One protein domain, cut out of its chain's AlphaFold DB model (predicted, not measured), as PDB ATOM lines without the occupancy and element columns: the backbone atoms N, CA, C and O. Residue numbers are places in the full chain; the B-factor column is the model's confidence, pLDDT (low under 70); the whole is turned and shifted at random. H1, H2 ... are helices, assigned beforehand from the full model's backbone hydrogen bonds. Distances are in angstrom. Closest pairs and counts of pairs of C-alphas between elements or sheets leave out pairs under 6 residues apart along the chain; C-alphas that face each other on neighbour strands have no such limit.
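AT A GLANCE: This is residues 5 to 65 of the 67 residues of an uncharacterized protein of Cannabis sativa (UniProt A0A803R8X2). A single helix, H1, stands off at one end of an open shape, and a long strung-out link, residues 19 to 32, crosses the gap from it to a helical hairpin of H2 and H3 at the other end. H1 packs on neither of the other two helices. The printed part has 61 residues with three named helices, H1, H2 and H3 in that order, and no named strand; the class is all helix, with 32 residues in the helices. It is loose, with a radius of gyration of the C-alphas of 14.7 A and spans of 36 by 26 by 19 A.

IN THESE COORDINATES: H1, the longest helix, is residues 5 to 18, 20.3 A from C-alpha 5 at (-45.535, 26.714, 34.350) to C-alpha 18 at (-49.715, 14.281, 18.896). H2 is residues 33 to 42, 14.4 A long from first to last C-alpha. H3 is residues 57 to 64, 10.4 A long, and ends with C-alpha 64 at (-39.062, -5.417, 41.226).

HOW THE PARTS SIT: H1 is apart from H2 and apart from H3. Residues 5 to 15, which belong to H1, stand free. H2 and H3 form a helical hairpin and touch, the closest C-alphas being those of Leu 34 and Ile 62, 6.4 A apart. They run opposite ways at a shallow tilt of 33 degrees, only just short of steep. In H1, H2 and H3 every O i to N i+4 pair is within hydrogen-bond range.

THE WHOLE: The two C-alphas farthest apart are those of Leu 17 and Ala 57, at 36.2 A. The printed part has no cut. Both links, H1 to H2 and H2 to H3, are long, with 14 residues each. Residues 17 to 23, 25 to 32 and 43 to 49 also stand free. The mean pLDDT of the printed part is 87.2, and residues 46 and 48 are under 70.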
ATOM      1  N   PHE A   5     -44.436  27.655  34.168       92.19
ATOM      2  CA  PHE A   5     -45.535  26.714  34.350       92.19
ATOM      3  C   PHE A   5     -46.501  26.704  33.157       92.19
ATOM      4  O   PHE A   5     -46.871  25.638  32.680       92.19
ATOM      5  N   ALA A   6     -46.883  27.879  32.647       94.31
ATOM      6  CA  ALA A   6     -47.797  27.981  31.510       94.31
ATOM      7  C   ALA A   6     -47.177  27.416  30.222       94.31
ATOM      8  O   ALA A   6     -47.876  26.765  29.452       94.31
ATOM      9  N   ILE A   7     -45.870  27.620  30.024       96.00
ATOM     10  CA  ILE A   7     -45.125  27.046  28.896       96.00
ATOM     11  C   ILE A   7     -45.139  25.514  28.983       96.00
ATOM     12  O   ILE A   7     -45.557  24.858  28.037       96.00
ATOM     13  N   ILE A   8     -44.802  24.945  30.146       95.44
ATOM     14  CA  ILE A   8     -44.804  23.487  30.353       95.44
ATOM     15  C   ILE A   8     -46.197  22.891  30.112       95.44
ATOM     16  O   ILE A   8     -46.324  21.856  29.464       95.44
ATOM     17  N   VAL A   9     -47.257  23.543  30.602       94.56
ATOM     18  CA  VAL A   9     -48.636  23.080  30.374       94.56
ATOM     19  C   VAL A   9     -48.969  23.058  28.881       94.56
ATOM     20  O   VAL A   9     -49.537  22.075  28.403       94.56
ATOM     21  N   GLN A  10     -48.591  24.103  28.143       95.75
ATOM     22  CA  GLN A  10     -48.817  24.186  26.701       95.75
ATOM     23  C   GLN A  10     -48.060  23.087  25.937       95.75
ATOM     24  O   GLN A  10     -48.624  22.459  25.033       95.75
ATOM     25  N   ASP A  11     -46.815  22.817  26.324       96.06
ATOM     26  CA  ASP A  11     -45.996  21.758  25.730       96.06
ATOM     27  C   ASP A  11     -46.606  20.375  25.997       96.06
ATOM     28  O   ASP A  11     -46.761  19.573  25.074       96.06
ATOM     29  N   CYS A  12     -47.052  20.108  27.231       94.69
ATOM     30  CA  CYS A  12     -47.723  18.855  27.583       94.69
ATOM     31  C   CYS A  12     -49.026  18.647  26.800       94.69
ATOM     32  O   CYS A  12     -49.296  17.535  26.347       94.69
ATOM     33  N   GLN A  13     -49.835  19.697  26.627       94.25
ATOM     34  CA  GLN A  13     -51.065  19.625  25.831       94.25
ATOM     35  C   GLN A  13     -50.764  19.323  24.362       94.25
ATOM     36  O   GLN A  13     -51.404  18.456  23.769       94.25
ATOM     37  N   SER A  14     -49.764  19.995  23.793       95.56
ATOM     38  CA  SER A  14     -49.355  19.789  22.400       95.56
ATOM     39  C   SER A  14     -48.826  18.367  22.173       95.56
ATOM     40  O   SER A  14     -49.164  17.738  21.171       95.56
ATOM     41  N   LEU A  15     -48.065  17.825  23.130       95.12
ATOM     42  CA  LEU A  15     -47.587  16.441  23.103       95.12
ATOM     43  C   LEU A  15     -48.732  15.427  23.232       95.12
ATOM     44  O   LEU A  15     -48.750  14.422  22.531       95.12
ATOM     45  N   LEU A  16     -49.710  15.677  24.103       94.31
ATOM     46  CA  LEU A  16     -50.852  14.774  24.253       94.31
ATOM     47  C   LEU A  16     -51.689  14.702  22.967       94.31
ATOM     48  O   LEU A  16     -52.156  13.625  22.607       94.31
ATOM     49  N   LEU A  17     -51.846  15.824  22.258       93.56
ATOM     50  CA  LEU A  17     -52.555  15.873  20.976       93.56
ATOM     51  C   LEU A  17     -51.832  15.105  19.858       93.56
ATOM     52  O   LEU A  17     -52.492  14.622  18.940       93.56
ATOM     53  N   SER A  18     -50.501  14.986  19.918       96.12
ATOM     54  CA  SER A  18     -49.715  14.281  18.896       96.12
ATOM     55  C   SER A  18     -49.635  12.767  19.108       96.12
ATOM     56  O   SER A  18     -49.252  12.045  18.186       96.12
ATOM     57  N   LEU A  19     -50.011  12.268  20.291       94.50
ATOM     58  CA  LEU A  19     -49.938  10.854  20.649       94.50
ATOM     59  C   LEU A  19     -51.313  10.174  20.514       94.50
ATOM     60  O   LEU A  19     -52.152  10.283  21.417       94.50
ATOM     61  N   PRO A  20     -51.575   9.423  19.426       89.81
ATOM     62  CA  PRO A  20     -52.818   8.675  19.310       89.81
ATOM     63  C   PRO A  20     -52.879   7.585  20.388       89.81
ATOM     64  O   PRO A  20     -51.902   6.884  20.644       89.81
ATOM     65  N   ASN A  21     -54.059   7.403  20.987       91.56
ATOM     66  CA  ASN A  21     -54.365   6.355  21.976       91.56
ATOM     67  C   ASN A  21     -53.727   6.503  23.370       91.56
ATOM     68  O   ASN A  21     -53.668   5.527  24.119       91.56
ATOM     69  N   VAL A  22     -53.317   7.704  23.777       92.81
ATOM     70  CA  VAL A  22     -52.902   7.964  25.166       92.81
ATOM     71  C   VAL A  22     -54.097   8.409  26.013       92.81
ATOM     72  O   VAL A  22     -54.878   9.270  25.615       92.81
ATOM     73  N   LYS A  23     -54.242   7.829  27.211       89.69
ATOM     74  CA  LYS A  23     -55.231   8.238  28.220       89.69
ATOM     75  C   LYS A  23     -54.529   8.604  29.521       89.69
ATOM     76  O   LYS A  23     -53.732   7.822  30.037       89.69
ATOM     77  N   VAL A  24     -54.869   9.763  30.072       90.25
ATOM     78  CA  VAL A  24     -54.360  10.226  31.369       90.25
ATOM     79  C   VAL A  24     -55.308   9.762  32.471       90.25
ATOM     80  O   VAL A  24     -56.519   9.944  32.365       90.25
ATOM     81  N   HIS A  25     -54.759   9.178  33.536       92.62
ATOM     82  CA  HIS A  25     -55.525   8.704  34.686       92.62
ATOM     83  C   HIS A  25     -54.970   9.299  35.977       92.62
ATOM     84  O   HIS A  25     -53.758   9.322  36.191       92.62
ATOM     85  N   PHE A  26     -55.867   9.724  36.863       93.50
ATOM     86  CA  PHE A  26     -55.505  10.101  38.223       93.50
ATOM     87  C   PHE A  26     -55.492   8.851  39.097       93.50
ATOM     88  O   PHE A  26     -56.517   8.192  39.273       93.50
ATOM     89  N   VAL A  27     -54.322   8.517  39.629       91.69
ATOM     90  CA  VAL A  27     -54.115   7.328  40.461       91.69
ATOM     91  C   VAL A  27     -53.665   7.725  41.862       91.69
ATOM     92  O   VAL A  27     -53.131   8.812  42.080       91.69
ATOM     93  N   LYS A  28     -53.864   6.827  42.833       92.19
ATOM     94  CA  LYS A  28     -53.321   7.005  44.185       92.19
ATOM     95  C   LYS A  28     -51.792   7.045  44.128       92.19
ATOM     96  O   LYS A  28     -51.177   6.307  43.359       92.19
ATOM     97  N   GLN A  29     -51.177   7.835  45.006       87.44
ATOM     98  CA  GLN A  29     -49.715   7.941  45.113       87.44
ATOM     99  C   GLN A  29     -49.039   6.580  45.313       87.44
ATOM    100  O   GLN A  29     -47.967   6.353  44.769       87.44
ATOM    101  N   SER A  30     -49.674   5.649  46.032       87.56
ATOM    102  CA  SER A  30     -49.156   4.289  46.224       87.56
ATOM    103  C   SER A  30     -48.948   3.533  44.908       87.56
ATOM    104  O   SER A  30     -48.002   2.762  44.799       87.56
ATOM    105  N   THR A  31     -49.797   3.775  43.906       86.31
ATOM    106  CA  THR A  31     -49.690   3.177  42.566       86.31
ATOM    107  C   THR A  31     -48.647   3.896  41.710       86.31
ATOM    108  O   THR A  31     -48.032   3.280  40.851       86.31
ATOM    109  N   ASN A  32     -48.398   5.183  41.973       90.38
ATOM    110  CA  ASN A  32     -47.381   5.991  41.293       90.38
ATOM    111  C   ASN A  32     -46.128   6.227  42.160       90.38
ATOM    112  O   ASN A  32     -45.445   7.247  42.040       90.38
ATOM    113  N   ARG A  33     -45.842   5.298  43.083       90.12
ATOM    114  CA  ARG A  33     -44.812   5.467  44.119       90.12
ATOM    115  C   ARG A  33     -43.417   5.616  43.519       90.12
ATOM    116  O   ARG A  33     -42.617   6.385  44.043       90.12
ATOM    117  N   LEU A  34     -43.141   4.913  42.419       88.38
ATOM    118  CA  LEU A  34     -41.865   5.012  41.717       88.38
ATOM    119  C   LEU A  34     -41.620   6.435  41.196       88.38
ATOM    120  O   LEU A  34     -40.562   6.995  41.462       88.38
ATOM    121  N   ALA A  35     -42.603   7.051  40.532       89.50
ATOM    122  CA  ALA A  35     -42.477   8.417  40.019       89.50
ATOM    123  C   ALA A  35     -42.273   9.447  41.143       89.50
ATOM    124  O   ALA A  35     -41.472  10.366  41.006       89.50
ATOM    125  N   ASP A  36     -42.955   9.268  42.276       90.25
ATOM    126  CA  ASP A  36     -42.788  10.111  43.463       90.25
ATOM    127  C   ASP A  36     -41.384   9.975  44.086       90.25
ATOM    128  O   ASP A  36     -40.763  10.964  44.473       90.25
ATOM    129  N   VAL A  37     -40.838   8.755  44.140       88.50
ATOM    130  CA  VAL A  37     -39.440   8.530  44.540       88.50
ATOM    131  C   VAL A  37     -38.491   9.220  43.561       88.50
ATOM    132  O   VAL A  37     -37.663  10.010  44.009       88.50
ATOM    133  N   ILE A  38     -38.650   9.015  42.251       86.94
ATOM    134  CA  ILE A  38     -37.816   9.660  41.223       86.94
ATOM    135  C   ILE A  38     -37.815  11.180  41.397       86.94
ATOM    136  O   ILE A  38     -36.747  11.773  41.516       86.94
ATOM    137  N   ALA A  39     -38.992  11.801  41.502       88.62
ATOM    138  CA  ALA A  39     -39.119  13.248  41.650       88.62
ATOM    139  C   ALA A  39     -38.387  13.785  42.892       88.62
ATOM    140  O   ALA A  39     -37.770  14.852  42.843       88.62
ATOM    141  N   ARG A  40     -38.414  13.041  44.008       87.19
ATOM    142  CA  ARG A  40     -37.651  13.398  45.213       87.19
ATOM    143  C   ARG A  40     -36.145  13.289  44.996       87.19
ATOM    144  O   ARG A  40     -35.418  14.186  45.419       87.19
ATOM    145  N   PHE A  41     -35.682  12.237  44.324       84.62
ATOM    146  CA  PHE A  41     -34.262  12.039  44.028       84.62
ATOM    147  C   PHE A  41     -33.719  13.062  43.024       84.62
ATOM    148  O   PHE A  41     -32.597  13.528  43.197       84.62
ATOM    149  N   SER A  42     -34.512  13.504  42.044       83.31
ATOM    150  CA  SER A  42     -34.085  14.513  41.063       83.31
ATOM    151  C   SER A  42     -33.630  15.831  41.698       83.31
ATOM    152  O   SER A  42     -32.808  16.532  41.118       83.31
ATOM    153  N   ARG A  43     -34.099  16.162  42.910       82.50
ATOM    154  CA  ARG A  43     -33.610  17.332  43.657       82.50
ATOM    155  C   ARG A  43     -32.148  17.191  44.090       82.50
ATOM    156  O   ARG A  43     -31.445  18.190  44.179       82.50
ATOM    157  N   SER A  44     -31.716  15.974  44.405       79.44
ATOM    158  CA  SER A  44     -30.374  15.676  44.915       79.44
ATOM    159  C   SER A  44     -29.398  15.245  43.820       79.44
ATOM    160  O   SER A  44     -28.196  15.257  44.054       79.44
ATOM    161  N   PHE A  45     -29.904  14.869  42.642       73.38
ATOM    162  CA  PHE A  45     -29.129  14.272  41.554       73.38
ATOM    163  C   PHE A  45     -29.440  14.950  40.207       73.38
ATOM    164  O   PHE A  45     -29.781  14.276  39.238       73.38
ATOM    165  N   SER A  46     -29.357  16.285  40.148       69.44
ATOM    166  CA  SER A  46     -29.771  17.083  38.977       69.44
ATOM    167  C   SER A  46     -29.063  16.718  37.668       69.44
ATOM    168  O   SER A  46     -29.662  16.875  36.609       69.44
ATOM    169  N   ASP A  47     -27.840  16.180  37.740       73.12
ATOM    170  CA  ASP A  47     -26.993  15.887  36.573       73.12
ATOM    171  C   ASP A  47     -26.692  14.391  36.391       73.12
ATOM    172  O   ASP A  47     -25.797  14.005  35.637       73.12
ATOM    173  N   HIS A  48     -27.422  13.516  37.088       69.94
ATOM    174  CA  HIS A  48     -27.172  12.080  37.034       69.94
ATOM    175  C   HIS A  48     -28.285  11.338  36.302       69.94
ATOM    176  O   HIS A  48     -29.465  11.430  36.635       69.94
ATOM    177  N   THR A  49     -27.887  10.536  35.315       78.31
ATOM    178  CA  THR A  49     -28.781   9.552  34.704       78.31
ATOM    179  C   THR A  49     -28.898   8.354  35.638       78.31
ATOM    180  O   THR A  49     -27.885   7.754  36.007       78.31
ATOM    181  N   ILE A  50     -30.128   8.013  36.020       74.69
ATOM    182  CA  ILE A  50     -30.412   6.803  36.790       74.69
ATOM    183  C   ILE A  50     -30.607   5.643  35.805       74.69
ATOM    184  O   ILE A  50     -31.515   5.664  34.979       74.69
ATOM    185  N   CYS A  51     -29.755   4.633  35.918       77.50
ATOM    186  CA  CYS A  51     -29.783   3.353  35.220       77.50
ATOM    187  C   CYS A  51     -29.886   2.227  36.261       77.50
ATOM    188  O   CYS A  51     -29.561   2.428  37.427       77.50
ATOM    189  N   GLU A  52     -30.270   1.012  35.864       75.19
ATOM    190  CA  GLU A  52     -30.401  -0.117  36.807       75.19
ATOM    191  C   GLU A  52     -29.140  -0.364  37.652       75.19
ATOM    192  O   GLU A  52     -29.235  -0.728  38.819       75.19
ATOM    193  N   THR A  53     -27.958  -0.108  37.088       79.69
ATOM    194  CA  THR A  53     -26.666  -0.316  37.753       79.69
ATOM    195  C   THR A  53     -26.324   0.724  38.821       79.69
ATOM    196  O   THR A  53     -25.467   0.456  39.660       79.69
ATOM    197  N   ASN A  54     -26.957   1.903  38.805       80.50
ATOM    198  CA  ASN A  54     -26.719   2.983  39.773       80.50
ATOM    199  C   ASN A  54     -28.004   3.437  40.493       80.50
ATOM    200  O   ASN A  54     -27.986   4.422  41.236       80.50
ATOM    201  N   ALA A  55     -29.114   2.728  40.273       82.50
ATOM    202  CA  ALA A  55     -30.391   3.046  40.875       82.50
ATOM    203  C   ALA A  55     -30.342   2.820  42.396       82.50
ATOM    204  O   ALA A  55     -29.863   1.778  42.855       82.50
ATOM    205  N   PRO A  56     -30.865   3.763  43.200       84.69
ATOM    206  CA  PRO A  56     -31.005   3.568  44.636       84.69
ATOM    207  C   PRO A  56     -31.784   2.285  44.942       84.69
ATOM    208  O   PRO A  56     -32.788   2.004  44.286       84.69
ATOM    209  N   ALA A  57     -31.382   1.547  45.981       85.75
ATOM    210  CA  ALA A  57     -32.011   0.275  46.354       85.75
ATOM    211  C   ALA A  57     -33.540   0.384  46.493       85.75
ATOM    212  O   ALA A  57     -34.264  -0.435  45.947       85.75
ATOM    213  N   ILE A  58     -34.043   1.471  47.093       85.62
ATOM    214  CA  ILE A  58     -35.488   1.734  47.217       85.62
ATOM    215  C   ILE A  58     -36.222   1.786  45.867       85.62
ATOM    216  O   ILE A  58     -37.405   1.468  45.780       85.62
ATOM    217  N   MET A  59     -35.536   2.220  44.815       85.50
ATOM    218  CA  MET A  59     -36.084   2.348  43.472       85.50
ATOM    219  C   MET A  59     -36.150   0.980  42.788       85.50
ATOM    220  O   MET A  59     -37.177   0.653  42.196       85.50
ATOM    221  N   LEU A  60     -35.100   0.167  42.948       86.00
ATOM    222  CA  LEU A  60     -35.070  -1.232  42.509       86.00
ATOM    223  C   LEU A  60     -36.115  -2.065  43.257       86.00
ATOM    224  O   LEU A  60     -36.855  -2.812  42.625       86.00
ATOM    225  N   ASP A  61     -36.242  -1.872  44.571       88.38
ATOM    226  CA  ASP A  61     -37.232  -2.560  45.394       88.38
ATOM    227  C   ASP A  61     -38.643  -2.295  44.887       88.38
ATOM    228  O   ASP A  61     -39.408  -3.236  44.756       88.38
ATOM    229  N   ILE A  62     -38.994  -1.043  44.563       85.94
ATOM    230  CA  ILE A  62     -40.318  -0.700  44.022       85.94
ATOM    231  C   ILE A  62     -40.516  -1.278  42.614       85.94
ATOM    232  O   ILE A  62     -41.611  -1.741  42.308       85.94
ATOM    233  N   LEU A  63     -39.488  -1.235  41.763       82.44
ATOM    234  CA  LEU A  63     -39.566  -1.706  40.377       82.44
ATOM    235  C   LEU A  63     -39.748  -3.228  40.301       82.44
ATOM    236  O   LEU A  63     -40.538  -3.723  39.500       82.44
ATOM    237  N   TYR A  64     -39.030  -3.959  41.154       83.12
ATOM    238  CA  TYR A  64     -39.062  -5.417  41.226       83.12
ATOM    239  C   TYR A  64     -40.035  -5.953  42.279       83.12
ATOM    240  O   TYR A  64     -40.154  -7.173  42.425       83.12
ATOM    241  N   PHE A  65     -40.767  -5.077  42.980       77.06
ATOM    242  CA  PHE A  65     -41.853  -5.486  43.859       77.06
ATOM    243  C   PHE A  65     -42.953  -6.134  43.015       77.06
ATOM    244  O   PHE A  65     -43.793  -5.458  42.418       77.06
TER     245      PHE A  65